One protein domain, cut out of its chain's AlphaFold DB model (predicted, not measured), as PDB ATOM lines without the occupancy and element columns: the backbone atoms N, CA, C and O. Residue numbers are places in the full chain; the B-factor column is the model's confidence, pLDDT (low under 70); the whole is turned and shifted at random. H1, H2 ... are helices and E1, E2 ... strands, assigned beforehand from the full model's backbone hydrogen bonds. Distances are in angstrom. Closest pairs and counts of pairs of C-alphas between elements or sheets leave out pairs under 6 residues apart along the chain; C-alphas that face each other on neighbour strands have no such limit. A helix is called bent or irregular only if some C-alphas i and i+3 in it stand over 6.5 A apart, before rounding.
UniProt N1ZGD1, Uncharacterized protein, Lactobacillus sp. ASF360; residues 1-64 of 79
ATOM      1  N   MET A   1     161.579 116.308  90.168       93.00
ATOM      2  CA  MET A   1     160.814 116.110  91.411       93.00
ATOM      3  C   MET A   1     159.348 116.327  91.099       93.00
ATOM      4  O   MET A   1     159.016 117.369  90.548       93.00
ATOM      5  N   TYR A   2     158.506 115.349  91.422       95.38
ATOM      6  CA  TYR A   2     157.054 115.456  91.304       95.38
ATOM      7  C   TYR A   2     156.468 115.495  92.716       95.38
ATOM      8  O   TYR A   2     156.773 114.623  93.525       95.38
ATOM      9  N   SER A   3     155.678 116.521  93.024       95.56
ATOM     10  CA  SER A   3     154.985 116.685  94.304       95.56
ATOM     11  C   SER A   3     153.481 116.583  94.075       95.56
ATOM     12  O   SER A   3     152.964 117.195  93.141       95.56
ATOM     13  N   VAL A   4     152.782 115.798  94.894       94.81
ATOM     14  CA  VAL A   4     151.329 115.617  94.799       94.81
ATOM     15  C   VAL A   4     150.681 116.211  96.043       94.81
ATOM     16  O   VAL A   4     150.968 115.769  97.151       94.81
ATOM     17  N   ALA A   5     149.813 117.203  95.853       93.69
ATOM     18  CA  ALA A   5     149.029 117.821  96.917       93.69
ATOM     19  C   ALA A   5     147.579 117.328  96.852       93.69
ATOM     20  O   ALA A   5     146.935 117.426  95.806       93.69
ATOM     21  N   GLY A   6     147.065 116.799  97.961       91.62
ATOM     22  CA  GLY A   6     145.654 116.449  98.105       91.62
ATOM     23  C   GLY A   6     144.830 117.610  98.625       91.62
ATOM     24  O   GLY A   6     145.310 118.396  99.441       91.62
ATOM     25  N   THR A   7     143.575 117.714  98.196       89.50
ATOM     26  CA  THR A   7     142.624 118.589  98.876       89.50
ATOM     27  C   THR A   7     141.167 118.173  98.708       89.50
ATOM     28  O   THR A   7     140.690 117.897  97.608       89.50
ATOM     29  N   GLN A   8     140.422 118.159  99.812       82.88
ATOM     30  CA  GLN A   8     138.979 117.907  99.785       82.88
ATOM     31  C   GLN A   8     138.172 119.182  99.507       82.88
ATOM     32  O   GLN A   8     137.071 119.105  98.968       82.88
ATOM     33  N   ASN A   9     138.705 120.343  99.891       79.00
ATOM     34  CA  ASN A   9     137.990 121.623  99.918       79.00
ATOM     35  C   ASN A   9     138.883 122.826  99.557       79.00
ATOM     36  O   ASN A   9     138.633 123.938 100.011       79.00
ATOM     37  N   TYR A  10     139.942 122.600  98.780       72.94
ATOM     38  CA  TYR A  10     140.969 123.573  98.377       72.94
ATOM     39  C   TYR A  10     141.854 124.143  99.498       72.94
ATOM     40  O   TYR A  10     142.804 124.861  99.202       72.94
ATOM     41  N   VAL A  11     141.603 123.796 100.765       78.94
ATOM     42  CA  VAL A  11     142.380 124.291 101.915       78.94
ATOM     43  C   VAL A  11     143.254 123.194 102.514       78.94
ATOM     44  O   VAL A  11     144.417 123.437 102.837       78.94
ATOM     45  N   ALA A  12     142.720 121.979 102.647       84.81
ATOM     46  CA  ALA A  12     143.427 120.853 103.248       84.81
ATOM     47  C   ALA A  12     142.962 119.509 102.673       84.81
ATOM     48  O   ALA A  12     141.894 119.403 102.066       84.81
ATOM     49  N   ASP A  13     143.753 118.467 102.906       81.06
ATOM     50  CA  ASP A  13     143.384 117.065 102.667       81.06
ATOM     51  C   ASP A  13     142.709 116.412 103.895       81.06
ATOM     52  O   ASP A  13     142.596 115.191 103.983       81.06
ATOM     53  N   GLY A  14     142.274 117.217 104.868       82.06
ATOM     54  CA  GLY A  14     141.692 116.753 106.130       82.06
ATOM     55  C   GLY A  14     142.703 116.516 107.260       82.06
ATOM     56  O   GLY A  14     142.271 116.292 108.387       82.06
ATOM     57  N   LEU A  15     144.014 116.600 107.002       88.31
ATOM     58  CA  LEU A  15     145.056 116.572 108.042       88.31
ATOM     59  C   LEU A  15     146.132 117.635 107.796       88.31
ATOM     60  O   LEU A  15     146.505 118.368 108.709       88.31
ATOM     61  N   VAL A  16     146.595 117.753 106.555       90.50
ATOM     62  CA  VAL A  16     147.657 118.662 106.134       90.50
ATOM     63  C   VAL A  16     147.070 119.790 105.273       90.50
ATOM     64  O   VAL A  16     146.348 119.527 104.304       90.50
ATOM     65  N   PRO A  17     147.376 121.064 105.581       92.44
ATOM     66  CA  PRO A  17     147.027 122.185 104.713       92.44
ATOM     67  C   PRO A  17     147.749 122.111 103.362       92.44
ATOM     68  O   PRO A  17     148.941 121.803 103.305       92.44
ATOM     69  N   VAL A  18     147.071 122.501 102.279       91.69
ATOM     70  CA  VAL A  18     147.662 122.556 100.926       91.69
ATOM     71  C   VAL A  18     148.894 123.462 100.899       91.69
ATOM     72  O   VAL A  18     149.916 123.095 100.320       91.69
ATOM     73  N   SER A  19     148.846 124.591 101.614       93.38
ATOM     74  CA  SER A  19     149.969 125.530 101.739       93.38
ATOM     75  C   SER A  19     151.223 124.894 102.351       93.38
ATOM     76  O   SER A  19     152.344 125.265 101.999       93.38
ATOM     77  N   SER A  20     151.055 123.907 103.237       95.06
ATOM     78  CA  SER A  20     152.172 123.164 103.821       95.06
ATOM     79  C   SER A  20     152.846 122.265 102.787       95.06
ATOM     80  O   SER A  20     154.069 122.160 102.782       95.06
ATOM     81  N   VAL A  21     152.073 121.625 101.905       93.12
ATOM     82  CA  VAL A  21     152.625 120.803 100.817       93.12
ATOM     83  C   VAL A  21     153.304 121.695  99.770       93.12
ATOM     84  O   VAL A  21     154.421 121.405  99.339       93.12
ATOM     85  N   GLU A  22     152.687 122.834  99.440       94.69
ATOM     86  CA  GLU A  22     153.227 123.850  98.523       94.69
ATOM     87  C   GLU A  22     154.574 124.420  98.961       94.69
ATOM     88  O   GLU A  22     155.414 124.761  98.120       94.69
ATOM     89  N   ALA A  23     154.821 124.496 100.270       96.56
ATOM     90  CA  ALA A  23     156.102 124.938 100.807       96.56
ATOM     91  C   ALA A  23     157.276 124.041 100.364       96.56
ATOM     92  O   ALA A  23     158.420 124.499 100.349       96.56
ATOM     93  N   GLY A  24     157.016 122.809  99.906       95.25
ATOM     94  CA  GLY A  24     158.033 121.930  99.325       95.25
ATOM     95  C   GLY A  24     158.783 122.551  98.139       95.25
ATOM     96  O   GLY A  24     159.948 122.216  97.907       95.25
ATOM     97  N   LYS A  25     158.179 123.510  97.420       96.19
ATOM     98  CA  LYS A  25     158.854 124.228  96.328       96.19
ATOM     99  C   LYS A  25     160.129 124.938  96.793       96.19
ATOM    100  O   LYS A  25     161.110 124.929  96.060       96.19
ATOM    101  N   TYR A  26     160.154 125.466  98.019       96.56
ATOM    102  CA  TYR A  26     161.312 126.183  98.566       96.56
ATOM    103  C   TYR A  26     162.508 125.268  98.850       96.56
ATOM    104  O   TYR A  26     163.628 125.748  98.973       96.56
ATOM    105  N   ILE A  27     162.278 123.956  98.939       96.12
ATOM    106  CA  ILE A  27     163.330 122.955  99.135       96.12
ATOM    107  C   ILE A  27     163.862 122.470  97.779       96.12
ATOM    108  O   ILE A  27     165.070 122.308  97.588       96.12
ATOM    109  N   TYR A  28     162.962 122.212  96.825       96.62
ATOM    110  CA  TYR A  28     163.308 121.501  95.592       96.62
ATOM    111  C   TYR A  28     163.553 122.397  94.377       96.62
ATOM    112  O   TYR A  28     164.301 121.988  93.486       96.62
ATOM    113  N   GLN A  29     162.952 123.589  94.300       93.25
ATOM    114  CA  GLN A  29     163.246 124.522  93.212       93.25
ATOM    115  C   GLN A  29     164.684 125.035  93.357       93.25
ATOM    116  O   GLN A  29     165.072 125.524  94.410       93.25
ATOM    117  N   GLY A  30     165.487 124.878  92.303       91.75
ATOM    118  CA  GLY A  30     166.920 125.205  92.309       91.75
ATOM    119  C   GLY A  30     167.837 124.051  92.735       91.75
ATOM    120  O   GLY A  30     169.004 124.050  92.356       91.75
ATOM    121  N   THR A  31     167.311 123.033  93.428       94.44
ATOM    122  CA  THR A  31     168.077 121.839  93.845       94.44
ATOM    123  C   THR A  31     167.829 120.644  92.921       94.44
ATOM    124  O   THR A  31     168.750 119.923  92.547       94.44
ATOM    125  N   ALA A  32     166.574 120.413  92.527       92.88
ATOM    126  CA  ALA A  32     166.215 119.367  91.576       92.88
ATOM    127  C   ALA A  32     166.306 119.882  90.131       92.88
ATOM    128  O   ALA A  32     165.969 121.030  89.854       92.88
ATOM    129  N   LYS A  33     166.658 119.003  89.178       94.19
ATOM    130  CA  LYS A  33     166.696 119.336  87.737       94.19
ATOM    131  C   LYS A  33     165.367 119.900  87.209       94.19
ATOM    132  O   LYS A  33     165.356 120.723  86.303       94.19
ATOM    133  N   SER A  34     164.249 119.426  87.751       93.62
ATOM    134  CA  SER A  34     162.904 119.930  87.469       93.62
ATOM    135  C   SER A  34     162.017 119.764  88.701       93.62
ATOM    136  O   SER A  34     162.220 118.838  89.496       93.62
ATOM    137  N   TYR A  35     161.024 120.637  88.854       95.69
ATOM    138  CA  TYR A  35     160.007 120.554  89.899       95.69
ATOM    139  C   TYR A  35     158.624 120.781  89.291       95.69
ATOM    140  O   TYR A  35     158.399 121.799  88.641       95.69
ATOM    141  N   THR A  36     157.712 119.844  89.538       95.88
ATOM    142  CA  THR A  36     156.308 119.930  89.137       95.88
ATOM    143  C   THR A  36     155.443 119.565  90.332       95.88
ATOM    144  O   THR A  36     155.630 118.497  90.920       95.88
ATOM    145  N   GLN A  37     154.487 120.424  90.675       96.31
ATOM    146  CA  GLN A  37     153.446 120.112  91.649       96.31
ATOM    147  C   GLN A  37     152.131 119.818  90.928       96.31
ATOM    148  O   GLN A  37     151.768 120.520  89.986       96.31
ATOM    149  N   ILE A  38     151.425 118.784  91.378       95.38
ATOM    150  CA  ILE A  38     150.129 118.365  90.852       95.38
ATOM    151  C   ILE A  38     149.135 118.341  92.009       95.38
ATOM    152  O   ILE A  38     149.392 117.714  93.035       95.38
ATOM    153  N   THR A  39     147.997 119.010  91.841       93.75
ATOM    154  CA  THR A  39     146.931 119.037  92.849       93.75
ATOM    155  C   THR A  39     145.841 118.040  92.470       93.75
ATOM    156  O   THR A  39     145.283 118.114  91.377       93.75
ATOM    157  N   VAL A  40     145.526 117.118  93.379       93.12
ATOM    158  CA  VAL A  40     144.431 116.148  93.253       93.12
ATOM    159  C   VAL A  40     143.311 116.568  94.199       93.12
ATOM    160  O   VAL A  40     143.554 116.848  95.371       93.12
ATOM    161  N   THR A  41     142.081 116.628  93.688       90.94
ATOM    162  CA  THR A  41     140.914 117.108  94.443       90.94
ATOM    163  C   THR A  41     139.849 116.022  94.594       90.94
ATOM    164  O   THR A  41     139.817 115.060  93.829       90.94
ATOM    165  N   GLY A  42     138.967 116.169  95.585       86.25
ATOM    166  CA  GLY A  42     137.791 115.311  95.772       86.25
ATOM    167  C   GLY A  42     137.853 114.418  97.014       86.25
ATOM    168  O   GLY A  42     138.773 114.494  97.825       86.25
ATOM    169  N   LYS A  43     136.847 113.552  97.193       78.25
ATOM    170  CA  LYS A  43     136.678 112.760  98.431       78.25
ATOM    171  C   LYS A  43     137.855 111.816  98.714       78.25
ATOM    172  O   LYS A  43     138.223 111.639  99.872       78.25
ATOM    173  N   LEU A  44     138.460 111.257  97.663       83.62
ATOM    174  CA  LEU A  44     139.654 110.401  97.737       83.62
ATOM    175  C   LEU A  44     140.972 111.194  97.731       83.62
ATOM    176  O   LEU A  44     142.042 110.603  97.640       83.62
ATOM    177  N   ALA A  45     140.920 112.524  97.810       88.00
ATOM    178  CA  ALA A  45     142.091 113.371  98.024       88.00
ATOM    179  C   ALA A  45     142.322 113.679  99.516       88.00
ATOM    180  O   ALA A  45     143.042 114.615  99.847       88.00
ATOM    181  N   GLN A  46     141.680 112.913 100.407       90.75
ATOM    182  CA  GLN A  46     141.931 112.940 101.845       90.75
ATOM    183  C   GLN A  46     143.297 112.323 102.162       90.75
ATOM    184  O   GLN A  46     143.704 111.381 101.487       90.75
ATOM    185  N   HIS A  47     143.966 112.797 103.214       87.31
ATOM    186  CA  HIS A  47     145.345 112.434 103.553       87.31
ATOM    187  C   HIS A  47     145.646 110.924 103.507       87.31
ATOM    188  O   HIS A  47     146.537 110.476 102.791       87.31
ATOM    189  N   SER A  48     144.868 110.113 104.230       89.56
ATOM    190  CA  SER A  48     145.042 108.654 104.275       89.56
ATOM    191  C   SER A  48     144.511 107.923 103.038       89.56
ATOM    192  O   SER A  48     144.961 106.817 102.749       89.56
ATOM    193  N   ALA A  49     143.578 108.525 102.297       90.81
ATOM    194  CA  ALA A  49     143.039 107.963 101.058       90.81
ATOM    195  C   ALA A  49     143.922 108.260  99.834       90.81
ATOM    196  O   ALA A  49     143.829 107.564  98.823       90.81
ATOM    197  N   LEU A  50     144.795 109.270  99.921       91.19
ATOM    198  CA  LEU A  50     145.617 109.749  98.812       91.19
ATOM    199  C   LEU A  50     146.465 108.649  98.147       91.19
ATOM    200  O   LEU A  50     146.486 108.603  96.916       91.19
ATOM    201  N   PRO A  51     147.104 107.718  98.889       92.06
ATOM    202  CA  PRO A  51     147.871 106.629  98.276       92.06
ATOM    203  C   PRO A  51     147.020 105.636  97.470       92.06
ATOM    204  O   PRO A  51     147.547 104.933  96.614       92.06
ATOM    205  N   GLN A  52     145.716 105.562  97.745       92.12
ATOM    206  CA  GLN A  52     144.766 104.666  97.072       92.12
ATOM    207  C   GLN A  52     144.009 105.373  95.939       92.12
ATOM    208  O   GLN A  52     143.232 104.745  95.220       92.12
ATOM    209  N   ASN A  53     144.207 106.682  95.774       94.56
ATOM    210  CA  ASN A  53     143.550 107.455  94.736       94.56
ATOM    211  C   ASN A  53     144.064 107.018  93.355       94.56
ATOM    212  O   ASN A  53     145.262 107.080  93.074       94.56
ATOM    213  N   SER A  54     143.152 106.607  92.472       95.19
ATOM    214  CA  SER A  54     143.493 106.119  91.132       95.19
ATOM    215  C   SER A  54     144.256 107.147  90.297       95.19
ATOM    216  O   SER A  54     145.152 106.765  89.547       95.19
ATOM    217  N   GLN A  55     143.982 108.443  90.475       95.12
ATOM    218  CA  GLN A  55     144.729 109.507  89.806       95.12
ATOM    219  C   GLN A  55     146.181 109.532  90.289       95.12
ATOM    220  O   GLN A  55     147.090 109.675  89.484       95.12
ATOM    221  N   VAL A  56     146.429 109.338  91.587       95.44
ATOM    222  CA  VAL A  56     147.794 109.292  92.142       95.44
ATOM    223  C   VAL A  56     148.556 108.073  91.625       95.44
ATOM    224  O   VAL A  56     149.718 108.198  91.239       95.44
ATOM    225  N   ILE A  57     147.895 106.917  91.543       95.88
ATOM    226  CA  ILE A  57     148.474 105.699  90.959       95.88
ATOM    227  C   ILE A  57     148.845 105.935  89.485       95.88
ATOM    228  O   ILE A  57     149.951 105.597  89.065       95.88
ATOM    229  N   GLU A  58     147.971 106.583  88.710       95.56
ATOM    230  CA  GLU A  58     148.246 106.935  87.312       95.56
ATOM    231  C   GLU A  58     149.424 107.916  87.177       95.56
ATOM    232  O   GLU A  58     150.263 107.772  86.286       95.56
ATOM    233  N   LEU A  59     149.539 108.893  88.081       95.44
ATOM    234  CA  LEU A  59     150.676 109.814  88.103       95.44
ATOM    235  C   LEU A  59     151.996 109.073  88.356       95.44
ATOM    236  O   LEU A  59     152.991 109.369  87.694       95.44
ATOM    237  N   ILE A  60     152.014 108.095  89.264       94.94
ATOM    238  CA  ILE A  60     153.194 107.254  89.516       94.94
ATOM    239  C   ILE A  60     153.556 106.465  88.255       94.94
ATOM    240  O   ILE A  60     154.705 106.509  87.807       94.94
ATOM    241  N   GLN A  61     152.574 105.792  87.655       95.00
ATOM    242  CA  GLN A  61     152.742 105.035  86.417       95.00
ATOM    243  C   GLN A  61     153.390 105.909  85.329       95.00
ATOM    244  O   GLN A  61     154.462 105.586  84.816       95.00
ATOM    245  N   ARG A  62     152.802 107.078  85.059       93.81
ATOM    246  CA  ARG A  62     153.224 107.981  83.984       93.81
ATOM    247  C   ARG A  62     154.570 108.659  84.234       93.81
ATOM    248  O   ARG A  62     155.377 108.780  83.317       93.81
ATOM    249  N   TYR A  63     154.792 109.177  85.442       93.50
ATOM    250  CA  TYR A  63     155.914 110.080  85.723       93.50
ATOM    251  C   TYR A  63     157.121 109.396  86.370       93.50
ATOM    252  O   TYR A  63     158.221 109.945  86.312       93.50
ATOM    253  N   ILE A  64     156.937 108.210  86.956       91.19
ATOM    254  CA  ILE A  64     158.007 107.457  87.622       91.19
ATOM    255  C   ILE A  64     158.347 106.187  86.838       91.19
ATOM    256  O   ILE A  64     159.522 105.948  86.561       91.19
TER     257      ILE A  64
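Overview. This is residues 1 to 64 of the 79 residues of an uncharacterized protein of Lactobacillus sp. ASF360 (UniProt N1ZGD1). A ribbon of two parallel strands, E1 and E2, side by side, runs through the middle, with H1 over one face and the longer helix H3 more loosely over the other. H2 follows H1 and lies farther out, toward the end at which the strands begin, while the unnamed residues 42 to 53 lead from the other end of the ribbon to H3, which runs back along it. The printed part has 64 residues, with three named helices and two named strands in the order E1, H1, H2, E2, H3, and the sheet has the order E1, E2, all parallel. The class is mixed, helices and strands, with 20 residues in helices and 12 in strands. The whole is compact, with a radius of gyration of the C-alphas of 11.8 A and spans of 33 by 26 by 14 A.

Along the chain. E1 is residues 2 to 7, from C-alpha 2 at (157.054, 115.456, 91.304) to C-alpha 7 at (142.624, 118.589, 98.876), a length of 16.6 A. Its neighbour E2 is residues 36 to 41 and measures 16.5 A from first to last C-alpha; C-alpha 36 is at (156.308, 119.930, 89.137). H1 is residues 18 to 22, 6.2 A long, and H2 is residues 25 to 28, 5.3 A long. H3, residues 54 to 64, is the longest helix by residues and measures 15.0 A, ending at C-alpha 64 at (158.007, 107.457, 87.622). None of these helices is bent or irregular.

Arrangement. E1 and E2 are parallel neighbours, with 23 degrees between their N-to-C directions. Among the C-alphas that face each other are those of Ser 3 and Gln 37, 4.6 A apart, and those of Thr 7 and Thr 41, 5.0 A apart. The backbone N of Ser 3 and O of Thr 36 are within hydrogen-bond range at 2.9 A, and so are N of Ile 38 and O of Ser 3 at 2.8 A. E1, H1, H2 and E2 form a strand-helix-strand unit, two parallel neighbour strands with helices between them along the chain, and its crossover is right-handed. The closest C-alphas of E1 and H1 are those of Ala 5 and Val 21, 6.1 A apart. From H1 to E2 the closest C-alphas are those of Glu 22 and Gln 37, at 7.8 A. H1 and H2 meet only through their link, which is tight, with 2 residues between them. E1 and H2 are apart. The closest C-alphas of E2 and H3 are those of Val 40 and Gln 55, 7.5 A apart. Those of E1 and H3 are Val 4 and Val 56, whose C-alphas are 7.7 A apart. H3 is apart from H1 and from H2. In H1 and H3 every O i to N i+4 pair is within hydrogen-bond range, while H2, with four residues, is too short for such a pair.

Size, cuts and confidence. The two C-alphas farthest apart are those of Gly 30 and Lys 43, at 33.3 A, while the first and last printed C-alphas, of Met 1 and Ile 64, are 9.9 A apart. The centre of E1 is 0.6 A from the mean of the C-alphas, and that of H2 is the farthest from it, at 13.6 A. The link from E2 to H3 is long, with 12 residues between them; the links from E1 to H1, of 10 residues, and from H2 to E2, of 7, are short. The printed part has no cut; it begins at the first residue of a chain of 79 residues and ends at residue 64. The mean pLDDT of the printed part is 91.5, and no printed residue is under 70.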